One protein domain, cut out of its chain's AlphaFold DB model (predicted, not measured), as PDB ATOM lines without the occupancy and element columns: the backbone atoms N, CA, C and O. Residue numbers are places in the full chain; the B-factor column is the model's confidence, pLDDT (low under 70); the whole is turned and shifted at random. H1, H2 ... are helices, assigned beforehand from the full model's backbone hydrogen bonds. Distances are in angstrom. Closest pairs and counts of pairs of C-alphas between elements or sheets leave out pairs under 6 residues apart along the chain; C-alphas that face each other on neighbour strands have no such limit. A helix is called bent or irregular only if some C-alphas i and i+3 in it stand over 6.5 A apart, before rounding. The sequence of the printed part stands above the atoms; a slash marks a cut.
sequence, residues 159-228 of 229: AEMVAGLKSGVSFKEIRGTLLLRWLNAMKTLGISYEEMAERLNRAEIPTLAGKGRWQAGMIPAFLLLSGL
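What this domain is: This is residues 159 to 228 of the 229 residues of an uncharacterized protein of Syntrophobacteraceae bacterium CG2_30_61_12 (UniProt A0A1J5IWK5). What is the shape? H1 and the longer H2 fold into a hairpin; H4 crosses H2 and meets the beginning of H3 at a corner, after the long loop of residues 203 to 217. What makes it up? It is all helix: 70 printed residues with four named helices, H1 to H4 in chain order. It is compact, with a radius of gyration of the C-alphas of 11.3 A and spans of 31 by 26 by 22 A.

How they stand to each other: How do the first helices stand? H1, residues 159 to 166, touches residues 171 to 179 alone of H2, residues 171 to 188, at a shallow tilt of 18 degrees, opposite ways; the closest C-alphas, of Met 161 and Ile 174, are 6.4 A apart. And the others? H4, residues 218 to 226, touches H3, residues 193 to 202, about perpendicular at 84 degrees; their closest C-alphas, of Tyr 193 and Ile 219, are 6.4 A apart. H4 touches residues 176 to 183 alone of H2, only just about perpendicular at 71 degrees; the closest C-alphas are those of Leu 180 and Leu 223, 7.2 A apart. What of the backbones? Every O i to N i+4 pair is within hydrogen-bond range in H1, H3 and H4, and 10 of 14 in H2.

Where its parts are: Where do H1 and H4 lie? H1 begins at C-alpha 159 (-41.416, 0.250, 27.022); H4 ends at C-alpha 226 (-38.376, -3.870, 6.362). Is H2 straight? H2, 23.8 A long, has a kink of 36 degrees near residue 178 and is only just irregular, with C-alphas 176 and 179 6.6 A apart.

The domain as a whole: Is it unbroken? The printed part has no cut, and the link H3 to H4 is long. Where is confidence low? Residues 227 to 228 have pLDDT under 70.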
ATOM      1  N   ALA A 159     -40.592   0.754  25.928       90.06
ATOM      2  CA  ALA A 159     -41.416   0.250  27.022       90.06
ATOM      3  C   ALA A 159     -42.672  -0.483  26.513       90.06
ATOM      4  O   ALA A 159     -42.987  -1.569  27.001       90.06
ATOM      5  N   GLU A 160     -43.346   0.062  25.495       92.44
ATOM      6  CA  GLU A 160     -44.498  -0.568  24.837       92.44
ATOM      7  C   GLU A 160     -44.128  -1.934  24.229       92.44
ATOM      8  O   GLU A 160     -44.849  -2.915  24.423       92.44
ATOM      9  N   MET A 161     -42.969  -2.042  23.567       92.12
ATOM     10  CA  MET A 161     -42.480  -3.316  23.021       92.12
ATOM     11  C   MET A 161     -42.233  -4.360  24.112       92.12
ATOM     12  O   MET A 161     -42.656  -5.509  23.976       92.12
ATOM     13  N   VAL A 162     -41.572  -3.971  25.205       92.62
ATOM     14  CA  VAL A 162     -41.290  -4.877  26.329       92.62
ATOM     15  C   VAL A 162     -42.585  -5.314  27.016       92.62
ATOM     16  O   VAL A 162     -42.738  -6.490  27.349       92.62
ATOM     17  N   ALA A 163     -43.542  -4.401  27.197       91.81
ATOM     18  CA  ALA A 163     -44.854  -4.720  27.753       91.81
ATOM     19  C   ALA A 163     -45.623  -5.708  26.861       91.81
ATOM     20  O   ALA A 163     -46.162  -6.690  27.372       91.81
ATOM     21  N   GLY A 164     -45.608  -5.502  25.540       91.00
ATOM     22  CA  GLY A 164     -46.207  -6.419  24.567       91.00
ATOM     23  C   GLY A 164     -45.583  -7.817  24.600       91.00
ATOM     24  O   GLY A 164     -46.293  -8.820  24.576       91.00
ATOM     25  N   LEU A 165     -44.255  -7.907  24.720       89.69
ATOM     26  CA  LEU A 165     -43.573  -9.198  24.852       89.69
ATOM     27  C   LEU A 165     -43.965  -9.921  26.148       89.69
ATOM     28  O   LEU A 165     -44.209 -11.127  26.130       89.69
ATOM     29  N   LYS A 166     -44.076  -9.190  27.264       90.81
ATOM     30  CA  LYS A 166     -44.486  -9.752  28.563       90.81
ATOM     31  C   LYS A 166     -45.947 -10.200  28.591       90.81
ATOM     32  O   LYS A 166     -46.265 -11.146  29.305       90.81
ATOM     33  N   SER A 167     -46.826  -9.560  27.820       90.81
ATOM     34  CA  SER A 167     -48.237  -9.949  27.704       90.81
ATOM     35  C   SER A 167     -48.485 -11.102  26.722       90.81
ATOM     36  O   SER A 167     -49.620 -11.557  26.594       90.81
ATOM     37  N   GLY A 168     -47.439 -11.615  26.064       90.12
ATOM     38  CA  GLY A 168     -47.522 -12.763  25.159       90.12
ATOM     39  C   GLY A 168     -47.814 -12.408  23.700       90.12
ATOM     40  O   GLY A 168     -48.098 -13.309  22.910       90.12
ATOM     41  N   VAL A 169     -47.728 -11.128  23.318       88.19
ATOM     42  CA  VAL A 169     -47.814 -10.718  21.908       88.19
ATOM     43  C   VAL A 169     -46.640 -11.321  21.142       88.19
ATOM     44  O   VAL A 169     -45.500 -11.359  21.619       88.19
ATOM     45  N   SER A 170     -46.904 -11.806  19.929       86.88
ATOM     46  CA  SER A 170     -45.855 -12.434  19.143       86.88
ATOM     47  C   SER A 170     -44.810 -11.394  18.727       86.88
ATOM     48  O   SER A 170     -45.131 -10.305  18.246       86.88
ATOM     49  N   PHE A 171     -43.524 -11.743  18.826       87.94
ATOM     50  CA  PHE A 171     -42.453 -10.856  18.357       87.94
ATOM     51  C   PHE A 171     -42.634 -10.462  16.881       87.94
ATOM     52  O   PHE A 171     -42.249  -9.372  16.472       87.94
ATOM     53  N   LYS A 172     -43.266 -11.324  16.071       85.81
ATOM     54  CA  LYS A 172     -43.564 -11.049  14.660       85.81
ATOM     55  C   LYS A 172     -44.460  -9.817  14.482       85.81
ATOM     56  O   LYS A 172     -44.227  -9.074  13.529       85.81
ATOM     57  N   GLU A 173     -45.434  -9.615  15.368       84.12
ATOM     58  CA  GLU A 173     -46.341  -8.460  15.357       84.12
ATOM     59  C   GLU A 173     -45.619  -7.193  15.820       84.12
ATOM     60  O   GLU A 173     -45.622  -6.194  15.104       84.12
ATOM     61  N   ILE A 174     -44.892  -7.268  16.939       86.69
ATOM     62  CA  ILE A 174     -44.113  -6.143  17.491       86.69
ATOM     63  C   ILE A 174     -43.038  -5.667  16.502       86.69
ATOM     64  O   ILE A 174     -42.798  -4.470  16.341       86.69
ATOM     65  N   ARG A 175     -42.408  -6.612  15.797       85.69
ATOM     66  CA  ARG A 175     -41.346  -6.354  14.823       85.69
ATOM     67  C   ARG A 175     -41.802  -5.462  13.669       85.69
ATOM     68  O   ARG A 175     -41.033  -4.615  13.230       85.69
ATOM     69  N   GLY A 176     -43.000  -5.699  13.136       79.62
ATOM     70  CA  GLY A 176     -43.478  -5.007  11.936       79.62
ATOM     71  C   GLY A 176     -43.897  -3.563  12.196       79.62
ATOM     72  O   GLY A 176     -43.761  -2.724  11.313       79.62
ATOM     73  N   THR A 177     -44.379  -3.272  13.403       83.81
ATOM     74  CA  THR A 177     -44.972  -1.974  13.738       83.81
ATOM     75  C   THR A 177     -44.082  -1.183  14.691       83.81
ATOM     76  O   THR A 177     -43.520  -0.157  14.311       83.81
ATOM     77  N   LEU A 178     -43.903  -1.670  15.918       90.50
ATOM     78  CA  LEU A 178     -43.259  -0.928  17.001       90.50
ATOM     79  C   LEU A 178     -41.740  -0.847  16.842       90.50
ATOM     80  O   LEU A 178     -41.179   0.240  16.974       90.50
ATOM     81  N   LEU A 179     -41.082  -1.959  16.501       91.69
ATOM     82  CA  LEU A 179     -39.622  -1.992  16.358       91.69
ATOM     83  C   LEU A 179     -39.152  -1.129  15.185       91.69
ATOM     84  O   LEU A 179     -38.198  -0.364  15.318       91.69
ATOM     85  N   LEU A 180     -39.844  -1.216  14.048       91.88
ATOM     86  CA  LEU A 180     -39.534  -0.402  12.877       91.88
ATOM     87  C   LEU A 180     -39.781   1.090  13.145       91.88
ATOM     88  O   LEU A 180     -38.951   1.924  12.784       91.88
ATOM     89  N   ARG A 181     -40.893   1.428  13.815       93.06
ATOM     90  CA  ARG A 181     -41.202   2.805  14.222       93.06
ATOM     91  C   ARG A 181     -40.125   3.365  15.150       93.06
ATOM     92  O   ARG A 181     -39.656   4.474  14.918       93.06
ATOM     93  N   TRP A 182     -39.709   2.589  16.152       94.81
ATOM     94  CA  TRP A 182     -38.651   2.987  17.078       94.81
ATOM     95  C   TRP A 182     -37.320   3.200  16.352       94.81
ATOM     96  O   TRP A 182     -36.742   4.275  16.457       94.81
ATOM     97  N   LEU A 183     -36.867   2.243  15.534       93.94
ATOM     98  CA  LEU A 183     -35.597   2.367  14.809       93.94
ATOM     99  C   LEU A 183     -35.564   3.570  13.856       93.94
ATOM    100  O   LEU A 183     -34.540   4.245  13.757       93.94
ATOM    101  N   ASN A 184     -36.674   3.872  13.177       92.31
ATOM    102  CA  ASN A 184     -36.761   5.065  12.336       92.31
ATOM    103  C   ASN A 184     -36.709   6.359  13.157       92.31
ATOM    104  O   ASN A 184     -36.000   7.280  12.761       92.31
ATOM    105  N   ALA A 185     -37.381   6.415  14.311       92.75
ATOM    106  CA  ALA A 185     -37.296   7.563  15.212       92.75
ATOM    107  C   ALA A 185     -35.852   7.786  15.703       92.75
ATOM    108  O   ALA A 185     -35.323   8.894  15.608       92.75
ATOM    109  N   MET A 186     -35.160   6.721  16.117       93.38
ATOM    110  CA  MET A 186     -33.761   6.804  16.556       93.38
ATOM    111  C   MET A 186     -32.825   7.240  15.422       93.38
ATOM    112  O   MET A 186     -31.914   8.039  15.637       93.38
ATOM    113  N   LYS A 187     -33.080   6.780  14.191       93.06
ATOM    114  CA  LYS A 187     -32.342   7.222  13.001       93.06
ATOM    115  C   LYS A 187     -32.555   8.710  12.721       93.06
ATOM    116  O   LYS A 187     -31.591   9.400  12.404       93.06
ATOM    117  N   THR A 188     -33.784   9.217  12.848       91.62
ATOM    118  CA  THR A 188     -34.057  10.655  12.674       91.62
ATOM    119  C   THR A 188     -33.397  11.517  13.746       91.62
ATOM    120  O   THR A 188     -33.024  12.648  13.462       91.62
ATOM    121  N   LEU A 189     -33.188  10.963  14.943       91.31
ATOM    122  CA  LEU A 189     -32.448  11.607  16.030       91.31
ATOM    123  C   LEU A 189     -30.919  11.525  15.858       91.31
ATOM    124  O   LEU A 189     -30.190  12.053  16.689       91.31
ATOM    125  N   GLY A 190     -30.423  10.874  14.799       94.12
ATOM    126  CA  GLY A 190     -28.988  10.752  14.531       94.12
ATOM    127  C   GLY A 190     -28.251   9.805  15.482       94.12
ATOM    128  O   GLY A 190     -27.030   9.887  15.595       94.12
ATOM    129  N   ILE A 191     -28.969   8.912  16.167       94.50
ATOM    130  CA  ILE A 191     -28.363   7.955  17.100       94.50
ATOM    131  C   ILE A 191     -27.560   6.915  16.312       94.50
ATOM    132  O   ILE A 191     -27.957   6.497  15.222       94.50
ATOM    133  N   SER A 192     -26.415   6.497  16.853       96.19
ATOM    134  CA  SER A 192     -25.564   5.493  16.215       96.19
ATOM    135  C   SER A 192     -26.216   4.103  16.246       96.19
ATOM    136  O   SER A 192     -26.979   3.762  17.151       96.19
ATOM    137  N   TYR A 193     -25.905   3.254  15.262       96.12
ATOM    138  CA  TYR A 193     -26.431   1.882  15.240       96.12
ATOM    139  C   TYR A 193     -25.913   1.024  16.400       96.12
ATOM    140  O   TYR A 193     -26.595   0.095  16.830       96.12
ATOM    141  N   GLU A 194     -24.720   1.319  16.909       96.06
ATOM    142  CA  GLU A 194     -24.174   0.647  18.086       96.06
ATOM    143  C   GLU A 194     -25.017   0.955  19.321       96.06
ATOM    144  O   GLU A 194     -25.495   0.036  19.987       96.06
ATOM    145  N   GLU A 195     -25.344   2.227  19.539       95.56
ATOM    146  CA  GLU A 195     -26.161   2.624  20.678       95.56
ATOM    147  C   GLU A 195     -27.607   2.118  20.567       95.56
ATOM    148  O   GLU A 195     -28.192   1.660  21.551       95.56
ATOM    149  N   MET A 196     -28.187   2.105  19.362       95.06
ATOM    150  CA  MET A 196     -29.491   1.464  19.151       95.06
ATOM    151  C   MET A 196     -29.452  -0.029  19.523       95.06
ATOM    152  O   MET A 196     -30.383  -0.527  20.160       95.06
ATOM    153  N   ALA A 197     -28.387  -0.747  19.152       95.56
ATOM    154  CA  ALA A 197     -28.239  -2.166  19.464       95.56
ATOM    155  C   ALA A 197     -28.090  -2.395  20.972       95.56
ATOM    156  O   ALA A 197     -28.724  -3.297  21.523       95.56
ATOM    157  N   GLU A 198     -27.311  -1.560  21.658       95.62
ATOM    158  CA  GLU A 198     -27.184  -1.600  23.114       95.62
ATOM    159  C   GLU A 198     -28.517  -1.368  23.824       95.62
ATOM    160  O   GLU A 198     -28.856  -2.121  24.739       95.62
ATOM    161  N   ARG A 199     -29.308  -0.380  23.385       95.12
ATOM    162  CA  ARG A 199     -30.635  -0.104  23.959       95.12
ATOM    163  C   ARG A 199     -31.591  -1.286  23.783       95.12
ATOM    164  O   ARG A 199     -32.254  -1.674  24.743       95.12
ATOM    165  N   LEU A 200     -31.615  -1.911  22.603       94.44
ATOM    166  CA  LEU A 200     -32.418  -3.116  22.350       94.44
ATOM    167  C   LEU A 200     -31.968  -4.305  23.208       94.44
ATOM    168  O   LEU A 200     -32.804  -5.023  23.755       94.44
ATOM    169  N   ASN A 201     -30.655  -4.497  23.354       95.12
ATOM    170  CA  ASN A 201     -30.084  -5.558  24.182       95.12
ATOM    171  C   ASN A 201     -30.388  -5.357  25.669       95.12
ATOM    172  O   ASN A 201     -30.711  -6.320  26.360       95.12
ATOM    173  N   ARG A 202     -30.319  -4.113  26.155       94.38
ATOM    174  CA  ARG A 202     -30.661  -3.743  27.535       94.38
ATOM    175  C   ARG A 202     -32.141  -3.976  27.836       94.38
ATOM    176  O   ARG A 202     -32.477  -4.362  28.948       94.38
ATOM    177  N   ALA A 203     -33.005  -3.780  26.843       92.12
ATOM    178  CA  ALA A 203     -34.435  -4.070  26.918       92.12
ATOM    179  C   ALA A 203     -34.784  -5.555  26.675       92.12
ATOM    180  O   ALA A 203     -35.964  -5.893  26.600       92.12
ATOM    181  N   GLU A 204     -33.781  -6.429  26.529       93.19
ATOM    182  CA  GLU A 204     -33.941  -7.866  26.262       93.19
ATOM    183  C   GLU A 204     -34.804  -8.177  25.024       93.19
ATOM    184  O   GLU A 204     -35.464  -9.216  24.945       93.19
ATOM    185  N   ILE A 205     -34.801  -7.290  24.023       91.62
ATOM    186  CA  ILE A 205     -35.590  -7.492  22.807       91.62
ATOM    187  C   ILE A 205     -34.907  -8.550  21.928       91.62
ATOM    188  O   ILE A 205     -33.763  -8.351  21.504       91.62
ATOM    189  N   PRO A 206     -35.591  -9.660  21.592       91.50
ATOM    190  CA  PRO A 206     -34.998 -10.725  20.797       91.50
ATOM    191  C   PRO A 206     -34.670 -10.261  19.373       91.50
ATOM    192  O   PRO A 206     -35.299  -9.363  18.812       91.50
ATOM    193  N   THR A 207     -33.670 -10.894  18.763       92.88
ATOM    194  CA  THR A 207     -33.288 -10.637  17.367       92.88
ATOM    195  C   THR A 207     -34.225 -11.350  16.384       92.88
ATOM    196  O   THR A 207     -35.054 -12.180  16.757       92.88
ATOM    197  N   LEU A 208     -34.051 -11.091  15.082       82.88
ATOM    198  CA  LEU A 208     -34.781 -11.774  14.002       82.88
ATOM    199  C   LEU A 208     -34.685 -13.305  14.041       82.88
ATOM    200  O   LEU A 208     -35.629 -13.984  13.641       82.88
ATOM    201  N   ALA A 209     -33.558 -13.843  14.511       79.31
ATOM    202  CA  ALA A 209     -33.339 -15.280  14.643       79.31
ATOM    203  C   ALA A 209     -33.978 -15.866  15.920       79.31
ATOM    204  O   ALA A 209     -33.867 -17.063  16.176       79.31
ATOM    205  N   GLY A 210     -34.618 -15.030  16.746       76.06
ATOM    206  CA  GLY A 210     -35.240 -15.403  18.017       76.06
ATOM    207  C   GLY A 210     -34.252 -15.657  19.159       76.06
ATOM    208  O   GLY A 210     -34.672 -15.764  20.306       76.06
ATOM    209  N   LYS A 211     -32.947 -15.748  18.873       74.88
ATOM    210  CA  LYS A 211     -31.877 -15.929  19.861       74.88
ATOM    211  C   LYS A 211     -30.673 -15.067  19.490       74.88
ATOM    212  O   LYS A 211     -30.307 -14.986  18.319       74.88
ATOM    213  N   GLY A 212     -30.048 -14.461  20.494       87.06
ATOM    214  CA  GLY A 212     -28.830 -13.664  20.343       87.06
ATOM    215  C   GLY A 212     -29.010 -12.204  20.744       87.06
ATOM    216  O   GLY A 212     -30.089 -11.791  21.159       87.06
ATOM    217  N   ARG A 213     -27.919 -11.446  20.626       94.12
ATOM    218  CA  ARG A 213     -27.864 -10.005  20.888       94.12
ATOM    219  C   ARG A 213     -27.882  -9.240  19.571       94.12
ATOM    220  O   ARG A 213     -27.333  -9.710  18.575       94.12
ATOM    221  N   TRP A 214     -28.495  -8.066  19.578       95.38
ATOM    222  CA  TRP A 214     -28.393  -7.099  18.499       95.38
ATOM    223  C   TRP A 214     -26.940  -6.666  18.331       95.38
ATOM    224  O   TRP A 214     -26.263  -6.342  19.307       95.38
ATOM    225  N   GLN A 215     -26.479  -6.668  17.086       95.88
ATOM    226  CA  GLN A 215     -25.196  -6.107  16.678       95.88
ATOM    227  C   GLN A 215     -25.453  -4.879  15.804       95.88
ATOM    228  O   GLN A 215     -26.456  -4.842  15.086       95.88
ATOM    229  N   ALA A 216     -24.530  -3.915  15.806       94.06
ATOM    230  CA  ALA A 216     -24.662  -2.677  15.036       94.06
ATOM    231  C   ALA A 216     -24.971  -2.934  13.546       94.06
ATOM    232  O   ALA A 216     -25.841  -2.282  12.977       94.06
ATOM    233  N   GLY A 217     -24.345  -3.947  12.931       93.31
ATOM    234  CA  GLY A 217     -24.584  -4.317  11.529       93.31
ATOM    235  C   GLY A 217     -25.965  -4.925  11.237       93.31
ATOM    236  O   GLY A 217     -26.420  -4.899  10.095       93.31
ATOM    237  N   MET A 218     -26.674  -5.437  12.251       94.06
ATOM    238  CA  MET A 218     -28.003  -6.039  12.066       94.06
ATOM    239  C   MET A 218     -29.105  -4.993  11.889       94.06
ATOM    240  O   MET A 218     -30.111  -5.269  11.239       94.06
ATOM    241  N   ILE A 219     -28.929  -3.801  12.456       93.38
ATOM    242  CA  ILE A 219     -29.917  -2.722  12.397       93.38
ATOM    243  C   ILE A 219     -30.121  -2.187  10.973       93.38
ATOM    244  O   ILE A 219     -31.268  -2.182  10.517       93.38
ATOM    245  N   PRO A 220     -29.076  -1.793  10.218       91.00
ATOM    246  CA  PRO A 220     -29.261  -1.350   8.841       91.00
ATOM    247  C   PRO A 220     -29.798  -2.476   7.951       91.00
ATOM    248  O   PRO A 220     -30.689  -2.228   7.143       91.00
ATOM    249  N   ALA A 221     -29.349  -3.722   8.147       90.06
ATOM    250  CA  ALA A 221     -29.899  -4.875   7.435       90.06
ATOM    251  C   ALA A 221     -31.407  -5.046   7.703       90.06
ATOM    252  O   ALA A 221     -32.185  -5.269   6.777       90.06
ATOM    253  N   PHE A 222     -31.841  -4.885   8.955       89.88
ATOM    254  CA  PHE A 222     -33.255  -4.935   9.317       89.88
ATOM    255  C   PHE A 222     -34.071  -3.800   8.687       89.88
ATOM    256  O   PHE A 222     -35.168  -4.054   8.188       89.88
ATOM    257  N   LEU A 223     -33.550  -2.570   8.691       89.62
ATOM    258  CA  LEU A 223     -34.212  -1.419   8.073       89.62
ATOM    259  C   LEU A 223     -34.377  -1.609   6.558       89.62
ATOM    260  O   LEU A 223     -35.459  -1.358   6.032       89.62
ATOM    261  N   LEU A 224     -33.347  -2.119   5.875       88.50
ATOM    262  CA  LEU A 224     -33.397  -2.428   4.442       88.50
ATOM    263  C   LEU A 224     -34.445  -3.500   4.124       88.50
ATOM    264  O   LEU A 224     -35.257  -3.324   3.221       88.50
ATOM    265  N   LEU A 225     -34.466  -4.592   4.893       84.38
ATOM    266  CA  LEU A 225     -35.427  -5.683   4.697       84.38
ATOM    267  C   LEU A 225     -36.869  -5.261   4.999       84.38
ATOM    268  O   LEU A 225     -37.802  -5.773   4.382       84.38
ATOM    269  N   SER A 226     -37.054  -4.354   5.956       81.56
ATOM    270  CA  SER A 226     -38.376  -3.870   6.362       81.56
ATOM    271  C   SER A 226     -38.942  -2.803   5.422       81.56
ATOM    272  O   SER A 226     -40.157  -2.682   5.340       81.56
ATOM    273  N   GLY A 227     -38.095  -2.057   4.701       67.12
ATOM    274  CA  GLY A 227     -38.518  -1.067   3.699       67.12
ATOM    275  C   GLY A 227     -38.910  -1.652   2.334       67.12
ATOM    276  O   GLY A 227     -39.401  -0.924   1.481       67.12
ATOM    277  N   LEU A 228     -38.695  -2.954   2.124       53.47
ATOM    278  CA  LEU A 228     -39.025  -3.683   0.890       53.47
ATOM    279  C   LEU A 228     -40.439  -4.303   0.905       53.47
ATOM    280  O   LEU A 228     -40.723  -5.187   0.096       53.47
TER     281      LEU A 228